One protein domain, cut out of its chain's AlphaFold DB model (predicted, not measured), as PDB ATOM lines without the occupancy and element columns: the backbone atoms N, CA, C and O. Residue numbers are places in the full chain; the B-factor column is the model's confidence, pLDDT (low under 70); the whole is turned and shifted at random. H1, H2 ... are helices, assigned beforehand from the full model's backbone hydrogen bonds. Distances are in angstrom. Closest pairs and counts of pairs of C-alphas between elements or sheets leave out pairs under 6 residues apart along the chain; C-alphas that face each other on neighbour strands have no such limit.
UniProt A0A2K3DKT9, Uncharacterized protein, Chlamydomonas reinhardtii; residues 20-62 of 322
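This is residues 20 to 62 of the 322 residues of an uncharacterized protein of Chlamydomonas reinhardtii (UniProt A0A2K3DKT9). Two helices make a slanted T, with the beginning of H1 packed on the middle of H2. A long link without a named element folds back from the far end of H1 to the start of H2 as a wide arch, and residues 42 to 47 stick out. The printed part has 43 residues with two named helices, H1 then H2, and no named strand; its class is all helix. It is compact, with a radius of gyration of the C-alphas of 10.3 A and spans of 26 by 24 by 16 A.

H1, residues 20 to 30, and H2, residues 47 to 58, touch, with the closest C-alphas, those of Val 21 and Leu 52, 5.7 A apart. They run the same way at a steep tilt of 62 degrees. In H1 and H2 every O i to N i+4 pair is within hydrogen-bond range.

H1 begins at C-alpha 20 (20.711, -40.018, -24.585) and measures 15.1 A. H2 measures 16.2 A and ends at C-alpha 58 (23.244, -50.041, -12.799).

The C-alphas farthest apart, those of Ile 33 and Glu 47, are 27.4 A apart. The 16-residue link is long. The printed part has no cut, and no printed residue is under pLDDT 70.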
ATOM      1  N   ALA A  20      19.378 -40.526 -24.280       88.94
ATOM      2  CA  ALA A  20      20.711 -40.018 -24.585       88.94
ATOM      3  C   ALA A  20      21.806 -40.745 -23.788       88.94
ATOM      4  O   ALA A  20      22.812 -41.135 -24.375       88.94
ATOM      5  N   VAL A  21      21.592 -40.997 -22.491       89.81
ATOM      6  CA  VAL A  21      22.546 -41.743 -21.647       89.81
ATOM      7  C   VAL A  21      22.686 -43.184 -22.139       89.81
ATOM      8  O   VAL A  21      23.799 -43.692 -22.278       89.81
ATOM      9  N   VAL A  22      21.568 -43.827 -22.494       90.31
ATOM     10  CA  VAL A  22      21.580 -45.187 -23.057       90.31
ATOM     11  C   VAL A  22      22.346 -45.230 -24.381       90.31
ATOM     12  O   VAL A  22      23.150 -46.134 -24.594       90.31
ATOM     13  N   LEU A  23      22.138 -44.251 -25.267       90.00
ATOM     14  CA  LEU A  23      22.860 -44.159 -26.538       90.00
ATOM     15  C   LEU A  23      24.362 -43.940 -26.331       90.00
ATOM     16  O   LEU A  23      25.153 -44.625 -26.971       90.00
ATOM     17  N   GLN A  24      24.759 -43.066 -25.402       91.94
ATOM     18  CA  GLN A  24      26.168 -42.850 -25.057       91.94
ATOM     19  C   GLN A  24      26.833 -44.122 -24.527       91.94
ATOM     20  O   GLN A  24      27.961 -44.438 -24.909       91.94
ATOM     21  N   TRP A  25      26.130 -44.876 -23.681       92.75
ATOM     22  CA  TRP A  25      26.603 -46.172 -23.204       92.75
ATOM     23  C   TRP A  25      26.735 -47.192 -24.342       92.75
ATOM     24  O   TRP A  25      27.760 -47.864 -24.446       92.75
ATOM     25  N   LEU A  26      25.745 -47.281 -25.239       91.25
ATOM     26  CA  LEU A  26      25.819 -48.154 -26.416       91.25
ATOM     27  C   LEU A  26      26.997 -47.771 -27.317       91.25
ATOM     28  O   LEU A  26      27.733 -48.649 -27.759       91.25
ATOM     29  N   ASP A  27      27.211 -46.480 -27.567       91.06
ATOM     30  CA  ASP A  27      28.347 -45.999 -28.349       91.06
ATOM     31  C   ASP A  27      29.675 -46.360 -27.692       91.06
ATOM     32  O   ASP A  27      30.590 -46.827 -28.371       91.06
ATOM     33  N   LEU A  28      29.766 -46.240 -26.367       90.50
ATOM     34  CA  LEU A  28      30.936 -46.669 -25.615       90.50
ATOM     35  C   LEU A  28      31.192 -48.178 -25.771       90.50
ATOM     36  O   LEU A  28      32.298 -48.572 -26.149       90.50
ATOM     37  N   VAL A  29      30.180 -49.018 -25.540       91.12
ATOM     38  CA  VAL A  29      30.292 -50.484 -25.614       91.12
ATOM     39  C   VAL A  29      30.628 -50.948 -27.033       91.12
ATOM     40  O   VAL A  29      31.535 -51.762 -27.225       91.12
ATOM     41  N   TYR A  30      29.925 -50.423 -28.037       90.12
ATOM     42  CA  TYR A  30      30.071 -50.861 -29.421       90.12
ATOM     43  C   TYR A  30      31.249 -50.219 -30.155       90.12
ATOM     44  O   TYR A  30      31.697 -50.813 -31.133       90.12
ATOM     45  N   SER A  31      31.828 -49.109 -29.676       88.06
ATOM     46  CA  SER A  31      33.028 -48.494 -30.286       88.06
ATOM     47  C   SER A  31      34.220 -49.452 -30.437       88.06
ATOM     48  O   SER A  31      35.108 -49.247 -31.265       88.06
ATOM     49  N   ARG A  32      34.251 -50.534 -29.648       81.38
ATOM     50  CA  ARG A  32      35.304 -51.561 -29.703       81.38
ATOM     51  C   ARG A  32      35.156 -52.517 -30.888       81.38
ATOM     52  O   ARG A  32      36.126 -53.170 -31.264       81.38
ATOM     53  N   ILE A  33      33.952 -52.620 -31.444       86.62
ATOM     54  CA  ILE A  33      33.585 -53.554 -32.518       86.62
ATOM     55  C   ILE A  33      33.282 -52.777 -33.806       86.62
ATOM     56  O   ILE A  33      33.660 -53.206 -34.893       86.62
ATOM     57  N   ASP A  34      32.651 -51.613 -33.671       86.44
ATOM     58  CA  ASP A  34      32.268 -50.717 -34.751       86.44
ATOM     59  C   ASP A  34      33.070 -49.410 -34.662       86.44
ATOM     60  O   ASP A  34      32.866 -48.592 -33.765       86.44
ATOM     61  N   ARG A  35      33.986 -49.211 -35.615       79.25
ATOM     62  CA  ARG A  35      34.858 -48.026 -35.671       79.25
ATOM     63  C   ARG A  35      34.126 -46.752 -36.088       79.25
ATOM     64  O   ARG A  35      34.692 -45.668 -35.937       79.25
ATOM     65  N   GLU A  36      32.919 -46.860 -36.638       85.06
ATOM     66  CA  GLU A  36      32.097 -45.692 -36.964       85.06
ATOM     67  C   GLU A  36      31.479 -45.086 -35.700       85.06
ATOM     68  O   GLU A  36      31.277 -43.869 -35.630       85.06
ATOM     69  N   ARG A  37      31.274 -45.905 -34.659       82.31
ATOM     70  CA  ARG A  37      30.840 -45.432 -33.344       82.31
ATOM     71  C   ARG A  37      31.995 -44.790 -32.597       82.31
ATOM     72  O   ARG A  37      33.036 -45.396 -32.346       82.31
ATOM     73  N   ARG A  38      31.791 -43.531 -32.217       80.56
ATOM     74  CA  ARG A  38      32.755 -42.768 -31.427       80.56
ATOM     75  C   ARG A  38      32.336 -42.813 -29.964       80.56
ATOM     76  O   ARG A  38      31.199 -42.445 -29.678       80.56
ATOM     77  N   PRO A  39      33.231 -43.209 -29.044       82.56
ATOM     78  CA  PRO A  39      32.915 -43.142 -27.629       82.56
ATOM     79  C   PRO A  39      32.648 -41.679 -27.229       82.56
ATOM     80  O   PRO A  39      33.289 -40.768 -27.780       82.56
ATOM     81  N   PRO A  40      31.716 -41.440 -26.290       84.81
ATOM     82  CA  PRO A  40      31.435 -40.100 -25.799       84.81
ATOM     83  C   PRO A  40      32.696 -39.488 -25.180       84.81
ATOM     84  O   PRO A  40      33.515 -40.178 -24.570       84.81
ATOM     85  N   LYS A  41      32.864 -38.176 -25.362       86.06
ATOM     86  CA  LYS A  41      33.979 -37.410 -24.801       86.06
ATOM     87  C   LYS A  41      33.441 -36.381 -23.825       86.06
ATOM     88  O   LYS A  41      32.474 -35.695 -24.137       86.06
ATOM     89  N   PHE A  42      34.129 -36.241 -22.701       90.06
ATOM     90  CA  PHE A  42      33.786 -35.298 -21.648       90.06
ATOM     91  C   PHE A  42      34.982 -34.385 -21.398       90.06
ATOM     92  O   PHE A  42      36.093 -34.864 -21.174       90.06
ATOM     93  N   SER A  43      34.772 -33.073 -21.490       88.75
ATOM     94  CA  SER A  43      35.781 -32.063 -21.146       88.75
ATOM     95  C   SER A  43      35.785 -31.735 -19.657       88.75
ATOM     96  O   SER A  43      36.773 -31.212 -19.151       88.75
ATOM     97  N   SER A  44      34.708 -32.063 -18.949       92.81
ATOM     98  CA  SER A  44      34.576 -31.835 -17.521       92.81
ATOM     99  C   SER A  44      33.861 -32.989 -16.829       92.81
ATOM    100  O   SER A  44      33.174 -33.809 -17.440       92.81
ATOM    101  N   LEU A  45      34.081 -33.063 -15.523       95.00
ATOM    102  CA  LEU A  45      33.375 -33.908 -14.585       95.00
ATOM    103  C   LEU A  45      31.978 -33.316 -14.353       95.00
ATOM    104  O   LEU A  45      31.740 -32.622 -13.364       95.00
ATOM    105  N   SER A  46      31.091 -33.538 -15.325       92.00
ATOM    106  CA  SER A  46      29.752 -32.951 -15.412       92.00
ATOM    107  C   SER A  46      28.638 -33.921 -14.998       92.00
ATOM    108  O   SER A  46      28.857 -35.125 -14.834       92.00
ATOM    109  N   GLU A  47      27.412 -33.410 -14.872       89.94
ATOM    110  CA  GLU A  47      26.230 -34.228 -14.572       89.94
ATOM    111  C   GLU A  47      25.924 -35.260 -15.671       89.94
ATOM    112  O   GLU A  47      25.441 -36.359 -15.386       89.94
ATOM    113  N   GLU A  48      26.262 -34.973 -16.931       90.50
ATOM    114  CA  GLU A  48      26.143 -35.939 -18.027       90.50
ATOM    115  C   GLU A  48      27.101 -37.120 -17.834       90.50
ATOM    116  O   GLU A  48      26.690 -38.275 -17.966       90.50
ATOM    117  N   LEU A  49      28.361 -36.844 -17.473       93.69
ATOM    118  CA  LEU A  49      29.335 -37.892 -17.165       93.69
ATOM    119  C   LEU A  49      28.886 -38.710 -15.950       93.69
ATOM    120  O   LEU A  49      28.948 -39.940 -15.976       93.69
ATOM    121  N   ARG A  50      28.403 -38.035 -14.901       92.62
ATOM    122  CA  ARG A  50      27.878 -38.680 -13.694       92.62
ATOM    123  C   ARG A  50      26.726 -39.625 -14.027       92.62
ATOM    124  O   ARG A  50      26.730 -40.771 -13.586       92.62
ATOM    125  N   SER A  51      25.776 -39.167 -14.840       92.12
ATOM    126  CA  SER A  51      24.631 -39.967 -15.287       92.12
ATOM    127  C   SER A  51      25.071 -41.207 -16.066       92.12
ATOM    128  O   SER A  51      24.545 -42.294 -15.840       92.12
ATOM    129  N   LEU A  52      26.061 -41.065 -16.956       93.81
ATOM    130  CA  LEU A  52      26.618 -42.194 -17.700       93.81
ATOM    131  C   LEU A  52      27.288 -43.211 -16.769       93.81
ATOM    132  O   LEU A  52      27.038 -44.404 -16.908       93.81
ATOM    133  N   LEU A  53      28.097 -42.757 -15.810       94.00
ATOM    134  CA  LEU A  53      28.788 -43.623 -14.852       94.00
ATOM    135  C   LEU A  53      27.817 -44.384 -13.936       94.00
ATOM    136  O   LEU A  53      27.948 -45.596 -13.778       94.00
ATOM    137  N   LEU A  54      26.804 -43.703 -13.396       92.88
ATOM    138  CA  LEU A  54      25.748 -44.334 -12.596       92.88
ATOM    139  C   LEU A  54      24.938 -45.343 -13.420       92.88
ATOM    140  O   LEU A  54      24.581 -46.412 -12.933       92.88
ATOM    141  N   PHE A  55      24.666 -45.032 -14.690       92.38
ATOM    142  CA  PHE A  55      24.007 -45.978 -15.584       92.38
ATOM    143  C   PHE A  55      24.888 -47.196 -15.878       92.38
ATOM    144  O   PHE A  55      24.389 -48.319 -15.862       92.38
ATOM    145  N   MET A  56      26.191 -46.993 -16.110       92.38
ATOM    146  CA  MET A  56      27.158 -48.070 -16.336       92.38
ATOM    147  C   MET A  56      27.198 -49.057 -15.170       92.38
ATOM    148  O   MET A  56      27.260 -50.262 -15.427       92.38
ATOM    149  N   ASP A  57      27.126 -48.554 -13.936       92.00
ATOM    150  CA  ASP A  57      27.019 -49.358 -12.715       92.00
ATOM    151  C   ASP A  57      25.708 -50.147 -12.674       92.00
ATOM    152  O   ASP A  57      25.708 -51.374 -12.586       92.00
ATOM    153  N   ALA A  58      24.580 -49.453 -12.866       89.81
ATOM    154  CA  ALA A  58      23.244 -50.041 -12.799       89.81
ATOM    155  C   ALA A  58      23.035 -51.198 -13.793       89.81
ATOM    156  O   ALA A  58      22.316 -52.152 -13.493       89.81
ATOM    157  N   VAL A  59      23.655 -51.133 -14.978       89.62
ATOM    158  CA  VAL A  59      23.569 -52.195 -15.997       89.62
ATOM    159  C   VAL A  59      24.703 -53.222 -15.921       89.62
ATOM    160  O   VAL A  59      24.747 -54.131 -16.751       89.62
ATOM    161  N   GLY A  60      25.613 -53.105 -14.949       88.19
ATOM    162  CA  GLY A  60      26.725 -54.038 -14.760       88.19
ATOM    163  C   GLY A  60      27.722 -54.022 -15.920       88.19
ATOM    164  O   GLY A  60      28.080 -55.073 -16.459       88.19
ATOM    165  N   THR A  61      28.144 -52.829 -16.349       90.81
ATOM    166  CA  THR A  61      29.112 -52.678 -17.444       90.81
ATOM    167  C   THR A  61      30.417 -53.399 -17.110       90.81
ATOM    168  O   THR A  61      30.949 -53.285 -16.011       90.81
ATOM    169  N   CYS A  62      30.951 -54.166 -18.062       88.38
ATOM    170  CA  CYS A  62      32.123 -54.993 -17.802       88.38
ATOM    171  C   CYS A  62      33.410 -54.164 -17.637       88.38
ATOM    172  O   CYS A  62      33.610 -53.154 -18.318       88.38
TER     173      CYS A  62